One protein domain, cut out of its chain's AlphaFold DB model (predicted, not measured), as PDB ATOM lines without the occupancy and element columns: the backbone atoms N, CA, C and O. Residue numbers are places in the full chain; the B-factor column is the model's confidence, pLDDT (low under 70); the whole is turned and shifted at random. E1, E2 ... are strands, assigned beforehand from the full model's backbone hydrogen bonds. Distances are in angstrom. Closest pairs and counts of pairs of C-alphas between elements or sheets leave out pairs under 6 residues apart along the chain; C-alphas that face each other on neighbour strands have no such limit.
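AT A GLANCE: This is residues 34 to 42 and 260 to 322 of the 323 residues of an uncharacterized protein of Phycicoccus elongatus Lp2 (UniProt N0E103). Two small, strongly twisted sheets stand partly face to face as a sandwich: the hairpins of E2, E3 and E4 make one layer, and E5, E6 and E7 with the short E1 at the edge make the other. The long hairpin of E2 and E3 runs along the longest axis, and the chain passes between the layers at the tight link from E4 to E5. The printed part has 72 residues with seven named strands, E1 to E7 in chain order, and no named helix: all strand. Both sheets are antiparallel, in the orders E1 - E7 - E6 - E5 and E2 - E3 - E4. The whole is compact, with a radius of gyration of the C-alphas of 12.1 A and spans of 38 by 26 by 17 A.

HOW THE PARTS SIT: E1, residues 40 to 42, is an edge strand, antiparallel to E7, residues 315 to 321; N 41 and O 320 are within hydrogen-bond range at 2.9 A. E2, residues 263 to 270, and E3, residues 278 to 285, form a hairpin, with N 267 and O 281 2.9 A apart. E3 and E4, residues 290 to 294, form the next hairpin, with N 282 and O 292 2.9 A apart; E2 E3 E4 is a meander, each strand the antiparallel neighbour of the one before. E5, residues 298 to 303, and E6, residues 307 to 312, form a hairpin, with N 309 and O 302 2.8 A apart. E6 and E7 form another, with N 312 and O 315 2.8 A apart, and E5 E6 E7 is a second meander. Between the sheets, the closest C-alphas of E3 and E5 are those of His 280 and Leu 298, 6.1 A apart, and those of E1 and E4 are Val 40 and Ile 290, 6.5 A. E2 and E5 are near each other, with 7 pairs of C-alphas within 10 A, while E2 and E7 are apart.

IN THESE COORDINATES: E1 begins with C-alpha 40 at (19.865, 38.684, 17.511) and is 6.8 A long from first to last C-alpha. E2 measures 21.8 A, from C-alpha 263 at (15.902, 30.099, 4.198), and E3 21.2 A. E4 measures 13.7 A, E5 13.4 A, E6 15.4 A and E7 18.9 A, ending with C-alpha 321 at (15.364, 37.665, 17.259).

THE WHOLE: The C-alphas farthest apart are those of Pro 260 and Pro 275, 38.3 A. Residues 43 to 259 are not printed, and C-alphas 42 and 260 are 24.7 A apart across the cut. Of the links printed whole, none is long. Mean pLDDT of the printed part is 82.2; residues 260 to 261, 270 to 277 and 286 are under 70.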
ATOM      1  N   THR A  34      35.137  41.953  10.529       73.31
ATOM      2  CA  THR A  34      34.805  40.735  11.278       73.31
ATOM      3  C   THR A  34      33.291  40.502  11.254       73.31
ATOM      4  O   THR A  34      32.549  41.346  11.759       73.31
ATOM      5  N   PRO A  35      32.808  39.357  10.731       78.88
ATOM      6  CA  PRO A  35      31.393  38.997  10.764       78.88
ATOM      7  C   PRO A  35      30.833  39.065  12.183       78.88
ATOM      8  O   PRO A  35      31.365  38.422  13.093       78.88
ATOM      9  N   ARG A  36      29.751  39.821  12.372       82.56
ATOM     10  CA  ARG A  36      29.062  39.954  13.658       82.56
ATOM     11  C   ARG A  36      27.683  39.343  13.614       82.56
ATOM     12  O   ARG A  36      27.053  39.296  12.561       82.56
ATOM     13  N   SER A  37      27.227  38.939  14.788       88.12
ATOM     14  CA  SER A  37      25.829  38.615  14.992       88.12
ATOM     15  C   SER A  37      24.976  39.882  14.828       88.12
ATOM     16  O   SER A  37      25.363  40.953  15.300       88.12
ATOM     17  N   GLN A  38      23.860  39.773  14.113       90.62
ATOM     18  CA  GLN A  38      22.944  40.864  13.770       90.62
ATOM     19  C   GLN A  38      21.504  40.362  13.843       90.62
ATOM     20  O   GLN A  38      21.244  39.189  13.573       90.62
ATOM     21  N   GLY A  39      20.574  41.238  14.227       89.06
ATOM     22  CA  GLY A  39      19.169  40.856  14.395       89.06
ATOM     23  C   GLY A  39      18.943  39.839  15.522       89.06
ATOM     24  O   GLY A  39      17.906  39.188  15.562       89.06
ATOM     25  N   VAL A  40      19.917  39.663  16.423       92.38
ATOM     26  CA  VAL A  40      19.865  38.684  17.511       92.38
ATOM     27  C   VAL A  40      20.396  39.246  18.817       92.38
ATOM     28  O   VAL A  40      21.342  40.036  18.839       92.38
ATOM     29  N   ARG A  41      19.851  38.742  19.923       93.06
ATOM     30  CA  ARG A  41      20.374  38.953  21.273       93.06
ATOM     31  C   ARG A  41      20.475  37.619  22.001       93.06
ATOM     32  O   ARG A  41      19.546  36.825  21.946       93.06
ATOM     33  N   ALA A  42      21.593  37.373  22.682       91.44
ATOM     34  CA  ALA A  42      21.725  36.191  23.529       91.44
ATOM     35  C   ALA A  42      20.709  36.264  24.683       91.44
ATOM     36  O   ALA A  42      20.642  37.270  25.394       91.44
ATOM     37  N   PRO A 260       7.173  30.823   5.821       58.16
ATOM     38  CA  PRO A 260       7.112  30.686   4.371       58.16
ATOM     39  C   PRO A 260       8.007  31.719   3.672       58.16
ATOM     40  O   PRO A 260       7.845  32.920   3.874       58.16
ATOM     41  N   GLY A 261       8.944  31.242   2.850       57.97
ATOM     42  CA  GLY A 261       9.919  32.078   2.138       57.97
ATOM     43  C   GLY A 261      11.249  32.283   2.867       57.97
ATOM     44  O   GLY A 261      12.199  32.759   2.244       57.97
ATOM     45  N   GLU A 262      11.359  31.879   4.136       73.19
ATOM     46  CA  GLU A 262      12.617  31.939   4.872       73.19
ATOM     47  C   GLU A 262      13.551  30.777   4.527       73.19
ATOM     48  O   GLU A 262      13.129  29.638   4.327       73.19
ATOM     49  N   VAL A 263      14.849  31.072   4.493       75.00
ATOM     50  CA  VAL A 263      15.902  30.099   4.198       75.00
ATOM     51  C   VAL A 263      17.018  30.229   5.221       75.00
ATOM     52  O   VAL A 263      17.598  31.306   5.385       75.00
ATOM     53  N   LEU A 264      17.351  29.108   5.863       79.94
ATOM     54  CA  LEU A 264      18.523  28.971   6.719       79.94
ATOM     55  C   LEU A 264      19.762  28.672   5.862       79.94
ATOM     56  O   LEU A 264      19.833  27.643   5.188       79.94
ATOM     57  N   ARG A 265      20.760  29.550   5.915       82.50
ATOM     58  CA  ARG A 265      22.061  29.395   5.258       82.50
ATOM     59  C   ARG A 265      23.167  29.216   6.286       82.50
ATOM     60  O   ARG A 265      23.142  29.799   7.368       82.50
ATOM     61  N   ARG A 266      24.154  28.398   5.928       83.12
ATOM     62  CA  ARG A 266      25.384  28.202   6.698       83.12
ATOM     63  C   ARG A 266      26.551  28.582   5.813       83.12
ATOM     64  O   ARG A 266      26.702  28.035   4.724       83.12
ATOM     65  N   GLU A 267      27.363  29.512   6.283       82.31
ATOM     66  CA  GLU A 267      28.495  30.040   5.539       82.31
ATOM     67  C   GLU A 267      29.747  30.069   6.407       82.31
ATOM     68  O   GLU A 267      29.698  30.136   7.635       82.31
ATOM     69  N   THR A 268      30.902  30.026   5.753       78.25
ATOM     70  CA  THR A 268      32.190  30.261   6.402       78.25
ATOM     71  C   THR A 268      32.785  31.532   5.818       78.25
ATOM     72  O   THR A 268      33.169  31.570   4.650       78.25
ATOM     73  N   ALA A 269      32.862  32.582   6.627       73.44
ATOM     74  CA  ALA A 269      33.375  33.878   6.221       73.44
ATOM     75  C   ALA A 269      34.864  33.999   6.572       73.44
ATOM     76  O   ALA A 269      35.281  33.766   7.710       73.44
ATOM     77  N   ARG A 270      35.684  34.373   5.583       67.69
ATOM     78  CA  ARG A 270      37.107  34.666   5.801       67.69
ATOM     79  C   ARG A 270      37.260  36.011   6.497       67.69
ATOM     80  O   ARG A 270      36.611  36.985   6.121       67.69
ATOM     81  N   VAL A 271      38.154  36.071   7.476       64.81
ATOM     82  CA  VAL A 271      38.474  37.309   8.184       64.81
ATOM     83  C   VAL A 271      39.657  37.976   7.484       64.81
ATOM     84  O   VAL A 271      40.784  37.506   7.561       64.81
ATOM     85  N   LEU A 272      39.388  39.060   6.752       63.16
ATOM     86  CA  LEU A 272      40.323  39.672   5.790       63.16
ATOM     87  C   LEU A 272      41.668  40.127   6.389       63.16
ATOM     88  O   LEU A 272      42.659  40.200   5.672       63.16
ATOM     89  N   TRP A 273      41.713  40.419   7.687       64.50
ATOM     90  CA  TRP A 273      42.899  40.914   8.394       64.50
ATOM     91  C   TRP A 273      43.686  39.816   9.130       64.50
ATOM     92  O   TRP A 273      44.710  40.120   9.739       64.50
ATOM     93  N   PHE A 274      43.243  38.551   9.074       58.53
ATOM     94  CA  PHE A 274      43.970  37.412   9.641       58.53
ATOM     95  C   PHE A 274      43.938  36.215   8.672       58.53
ATOM     96  O   PHE A 274      42.875  35.638   8.445       58.53
ATOM     97  N   PRO A 275      45.082  35.792   8.099       53.59
ATOM     98  CA  PRO A 275      45.109  34.904   6.930       53.59
ATOM     99  C   PRO A 275      44.583  33.479   7.178       53.59
ATOM    100  O   PRO A 275      44.290  32.766   6.221       53.59
ATOM    101  N   VAL A 276      44.439  33.060   8.441       60.28
ATOM    102  CA  VAL A 276      44.042  31.689   8.818       60.28
ATOM    103  C   VAL A 276      42.673  31.640   9.508       60.28
ATOM    104  O   VAL A 276      42.040  30.587   9.554       60.28
ATOM    105  N   SER A 277      42.170  32.770  10.006       61.88
ATOM    106  CA  SER A 277      40.979  32.781  10.853       61.88
ATOM    107  C   SER A 277      39.705  32.812  10.009       61.88
ATOM    108  O   SER A 277      39.495  33.690   9.166       61.88
ATOM    109  N   ARG A 278      38.823  31.842  10.245       76.88
ATOM    110  CA  ARG A 278      37.499  31.757   9.624       76.88
ATOM    111  C   ARG A 278      36.443  31.955  10.701       76.88
ATOM    112  O   ARG A 278      36.610  31.475  11.815       76.88
ATOM    113  N   ARG A 279      35.367  32.663  10.366       80.38
ATOM    114  CA  ARG A 279      34.155  32.685  11.185       80.38
ATOM    115  C   ARG A 279      33.083  31.831  10.544       80.38
ATOM    116  O   ARG A 279      32.845  31.939   9.341       80.38
ATOM    117  N   HIS A 280      32.416  31.030  11.354       85.25
ATOM    118  CA  HIS A 280      31.227  30.305  10.951       85.25
ATOM    119  C   HIS A 280      30.021  31.208  11.158       85.25
ATOM    120  O   HIS A 280      29.899  31.892  12.177       85.25
ATOM    121  N   VAL A 281      29.159  31.249  10.152       85.50
ATOM    122  CA  VAL A 281      27.994  32.118  10.105       85.50
ATOM    123  C   VAL A 281      26.770  31.262   9.840       85.50
ATOM    124  O   VAL A 281      26.741  30.479   8.893       85.50
ATOM    125  N   VAL A 282      25.752  31.441  10.671       86.44
ATOM    126  CA  VAL A 282      24.400  30.958  10.400       86.44
ATOM    127  C   VAL A 282      23.533  32.172  10.120       86.44
ATOM    128  O   VAL A 282      23.551  33.136  10.888       86.44
ATOM    129  N   GLU A 283      22.788  32.123   9.023       88.25
ATOM    130  CA  GLU A 283      21.946  33.221   8.574       88.25
ATOM    131  C   GLU A 283      20.537  32.732   8.241       88.25
ATOM    132  O   GLU A 283      20.376  31.694   7.604       88.25
ATOM    133  N   ILE A 284      19.515  33.483   8.648       82.75
ATOM    134  CA  ILE A 284      18.148  33.320   8.145       82.75
ATOM    135  C   ILE A 284      17.855  34.521   7.247       82.75
ATOM    136  O   ILE A 284      18.026  35.667   7.667       82.75
ATOM    137  N   THR A 285      17.437  34.235   6.014       78.75
ATOM    138  CA  THR A 285      17.086  35.213   4.965       78.75
ATOM    139  C   THR A 285      15.662  34.974   4.471       78.75
ATOM    140  O   THR A 285      15.117  33.909   4.735       78.75
ATOM    141  N   GLY A 286      15.062  35.920   3.737       65.25
ATOM    142  CA  GLY A 286      13.736  35.728   3.116       65.25
ATOM    143  C   GLY A 286      12.544  36.296   3.899       65.25
ATOM    144  O   GLY A 286      11.411  35.887   3.685       65.25
ATOM    145  N   GLY A 287      12.792  37.254   4.795       70.06
ATOM    146  CA  GLY A 287      11.754  38.003   5.518       70.06
ATOM    147  C   GLY A 287      12.329  38.792   6.694       70.06
ATOM    148  O   GLY A 287      12.002  39.957   6.896       70.06
ATOM    149  N   ARG A 288      13.277  38.173   7.402       75.69
ATOM    150  CA  ARG A 288      14.161  38.773   8.413       75.69
ATOM    151  C   ARG A 288      15.618  38.579   7.997       75.69
ATOM    152  O   ARG A 288      15.912  37.658   7.238       75.69
ATOM    153  N   HIS A 289      16.508  39.455   8.464       82.94
ATOM    154  CA  HIS A 289      17.954  39.301   8.295       82.94
ATOM    155  C   HIS A 289      18.573  39.024   9.663       82.94
ATOM    156  O   HIS A 289      18.874  39.931  10.437       82.94
ATOM    157  N   ILE A 290      18.679  37.735   9.971       87.25
ATOM    158  CA  ILE A 290      19.200  37.229  11.239       87.25
ATOM    159  C   ILE A 290      20.553  36.620  10.952       87.25
ATOM    160  O   ILE A 290      20.655  35.738  10.102       87.25
ATOM    161  N   ARG A 291      21.575  37.035  11.693       89.81
ATOM    162  CA  ARG A 291      22.929  36.515  11.547       89.81
ATOM    163  C   ARG A 291      23.506  36.161  12.905       89.81
ATOM    164  O   ARG A 291      23.498  36.985  13.813       89.81
ATOM    165  N   VAL A 292      24.076  34.970  13.026       89.75
ATOM    166  CA  VAL A 292      24.910  34.559  14.163       89.75
ATOM    167  C   VAL A 292      26.297  34.248  13.625       89.75
ATOM    168  O   VAL A 292      26.420  33.504  12.654       89.75
ATOM    169  N   ALA A 293      27.336  34.832  14.221       89.69
ATOM    170  CA  ALA A 293      28.715  34.629  13.793       89.69
ATOM    171  C   ALA A 293      29.607  34.221  14.968       89.69
ATOM    172  O   ALA A 293      29.743  34.981  15.929       89.69
ATOM    173  N   SER A 294      30.275  33.075  14.834       89.19
ATOM    174  CA  SER A 294      31.217  32.554  15.827       89.19
ATOM    175  C   SER A 294      32.556  32.150  15.209       89.19
ATOM    176  O   SER A 294      32.701  32.025  13.992       89.19
ATOM    177  N   TRP A 295      33.557  32.004  16.073       85.44
ATOM    178  CA  TRP A 295      34.843  31.390  15.761       85.44
ATOM    179  C   TRP A 295      34.783  29.859  15.760       85.44
ATOM    180  O   TRP A 295      35.614  29.241  15.103       85.44
ATOM    181  N   HIS A 296      33.808  29.255  16.442       87.88
ATOM    182  CA  HIS A 296      33.575  27.814  16.388       87.88
ATOM    183  C   HIS A 296      32.543  27.472  15.320       87.88
ATOM    184  O   HIS A 296      31.759  28.323  14.894       87.88
ATOM    185  N   GLU A 297      32.531  26.211  14.897       86.62
ATOM    186  CA  GLU A 297      31.486  25.705  14.022       86.62
ATOM    187  C   GLU A 297      30.115  25.816  14.699       86.62
ATOM    188  O   GLU A 297      29.929  25.407  15.845       86.62
ATOM    189  N   LEU A 298      29.155  26.383  13.968       88.25
ATOM    190  CA  LEU A 298      27.799  26.601  14.450       88.25
ATOM    191  C   LEU A 298      26.874  25.493  13.953       88.25
ATOM    192  O   LEU A 298      26.650  25.347  12.750       88.25
ATOM    193  N   THR A 299      26.267  24.765  14.889       88.25
ATOM    194  CA  THR A 299      25.207  23.794  14.581       88.25
ATOM    195  C   THR A 299      23.874  24.311  15.092       88.25
ATOM    196  O   THR A 299      23.718  24.554  16.284       88.25
ATOM    197  N   VAL A 300      22.890  24.463  14.206       87.12
ATOM    198  CA  VAL A 300      21.531  24.862  14.603       87.12
ATOM    199  C   VAL A 300      20.823  23.675  15.242       87.12
ATOM    200  O   VAL A 300      20.708  22.629  14.607       87.12
ATOM    201  N   LEU A 301      20.376  23.849  16.487       87.19
ATOM    202  CA  LEU A 301      19.679  22.824  17.269       87.19
ATOM    203  C   LEU A 301      18.158  23.028  17.295       87.19
ATOM    204  O   LEU A 301      17.432  22.058  17.461       87.19
ATOM    205  N   ARG A 302      17.690  24.278  17.190       85.12
ATOM    206  CA  ARG A 302      16.266  24.652  17.201       85.12
ATOM    207  C   ARG A 302      16.076  26.013  16.535       85.12
ATOM    208  O   ARG A 302      16.854  26.926  16.815       85.12
ATOM    209  N   THR A 303      14.994  26.177  15.781       84.12
ATOM    210  CA  THR A 303      14.484  27.484  15.336       84.12
ATOM    211  C   THR A 303      12.989  27.558  15.630       84.12
ATOM    212  O   THR A 303      12.274  26.579  15.444       84.12
ATOM    213  N   ASP A 304      12.514  28.700  16.114       80.25
ATOM    214  CA  ASP A 304      11.088  28.996  16.264       80.25
ATOM    215  C   ASP A 304      10.818  30.470  15.920       80.25
ATOM    216  O   ASP A 304      11.697  31.175  15.420       80.25
ATOM    217  N   ASP A 305       9.589  30.938  16.136       79.50
ATOM    218  CA  ASP A 305       9.202  32.307  15.789       79.50
ATOM    219  C   ASP A 305      10.017  33.377  16.524       79.50
ATOM    220  O   ASP A 305      10.330  34.409  15.923       79.50
ATOM    221  N   ASP A 306      10.406  33.108  17.773       84.00
ATOM    222  CA  ASP A 306      11.034  34.079  18.671       84.00
ATOM    223  C   ASP A 306      12.565  34.039  18.621       84.00
ATOM    224  O   ASP A 306      13.229  34.976  19.077       84.00
ATOM    225  N   GLY A 307      13.162  32.966  18.098       88.12
ATOM    226  CA  GLY A 307      14.614  32.831  18.113       88.12
ATOM    227  C   GLY A 307      15.190  31.530  17.564       88.12
ATOM    228  O   GLY A 307      14.495  30.639  17.073       88.12
ATOM    229  N   MET A 308      16.506  31.396  17.724       90.44
ATOM    230  CA  MET A 308      17.285  30.229  17.307       90.44
ATOM    231  C   MET A 308      18.237  29.775  18.417       90.44
ATOM    232  O   MET A 308      18.879  30.592  19.075       90.44
ATOM    233  N   THR A 309      18.353  28.464  18.612       92.06
ATOM    234  CA  THR A 309      19.309  27.838  19.534       92.06
ATOM    235  C   THR A 309      20.404  27.153  18.730       92.06
ATOM    236  O   THR A 309      20.113  26.348  17.840       92.06
ATOM    237  N   VAL A 310      21.663  27.454  19.040       92.12
ATOM    238  CA  VAL A 310      22.831  26.915  18.333       92.12
ATOM    239  C   VAL A 310      23.826  26.304  19.311       92.12
ATOM    240  O   VAL A 310      23.984  26.788  20.429       92.12
ATOM    241  N   ARG A 311      24.520  25.252  18.879       92.06
ATOM    242  CA  ARG A 311      25.772  24.811  19.494       92.06
ATOM    243  C   ARG A 311      26.911  25.639  18.901       92.06
ATOM    244  O   ARG A 311      27.026  25.712  17.677       92.06
ATOM    245  N   ASP A 312      27.708  26.234  19.774       92.00
ATOM    246  CA  ASP A 312      28.860  27.085  19.495       92.00
ATOM    247  C   ASP A 312      30.051  26.562  20.312       92.00
ATOM    248  O   ASP A 312      30.225  26.910  21.481       92.00
ATOM    249  N   GLY A 313      30.822  25.645  19.719       90.44
ATOM    250  CA  GLY A 313      31.904  24.947  20.419       90.44
ATOM    251  C   GLY A 313      31.394  24.181  21.644       90.44
ATOM    252  O   GLY A 313      30.518  23.320  21.523       90.44
ATOM    253  N   ASP A 314      31.922  24.536  22.817       91.56
ATOM    254  CA  ASP A 314      31.583  23.934  24.115       91.56
ATOM    255  C   ASP A 314      30.351  24.569  24.786       91.56
ATOM    256  O   ASP A 314      30.009  24.223  25.920       91.56
ATOM    257  N   SER A 315      29.646  25.458  24.083       94.06
ATOM    258  CA  SER A 315      28.441  26.132  24.567       94.06
ATOM    259  C   SER A 315      27.228  25.846  23.683       94.06
ATOM    260  O   SER A 315      27.320  25.617  22.477       94.06
ATOM    261  N   VAL A 316      26.047  25.880  24.288       94.94
ATOM    262  CA  VAL A 316      24.756  25.984  23.607       94.94
ATOM    263  C   VAL A 316      24.165  27.337  23.959       94.94
ATOM    264  O   VAL A 316      23.963  27.643  25.133       94.94
ATOM    265  N   VAL A 317      23.878  28.141  22.940       94.75
ATOM    266  CA  VAL A 317      23.403  29.517  23.095       94.75
ATOM    267  C   VAL A 317      22.043  29.663  22.436       94.75
ATOM    268  O   VAL A 317      21.849  29.291  21.274       94.75
ATOM    269  N   ARG A 318      21.101  30.248  23.171       94.06
ATOM    270  CA  ARG A 318      19.820  30.694  22.631       94.06
ATOM    271  C   ARG A 318      19.892  32.168  22.291       94.06
ATOM    272  O   ARG A 318      20.210  32.996  23.142       94.06
ATOM    273  N   TYR A 319      19.520  32.492  21.064       93.06
ATOM    274  CA  TYR A 319      19.362  33.851  20.581       93.06
ATOM    275  C   TYR A 319      17.884  34.162  20.373       93.06
ATOM    276  O   TYR A 319      17.203  33.412  19.677       93.06
ATOM    277  N   THR A 320      17.396  35.275  20.918       92.62
ATOM    278  CA  THR A 320      16.111  35.859  20.515       92.62
ATOM    279  C   THR A 320      16.313  36.763  19.313       92.62
ATOM    280  O   THR A 320      17.314  37.483  19.233       92.62
ATOM    281  N   PHE A 321      15.360  36.750  18.388       90.44
ATOM    282  CA  PHE A 321      15.364  37.665  17.259       90.44
ATOM    283  C   PHE A 321      14.992  39.071  17.725       90.44
ATOM    284  O   PHE A 321      14.071  39.264  18.516       90.44
ATOM    285  N   THR A 322      15.743  40.056  17.254       87.00
ATOM    286  CA  THR A 322      15.470  41.471  17.498       87.00
ATOM    287  C   THR A 322      14.964  42.087  16.205       87.00
ATOM    288  O   THR A 322      15.589  41.888  15.162       87.00
TER     289      THR A 322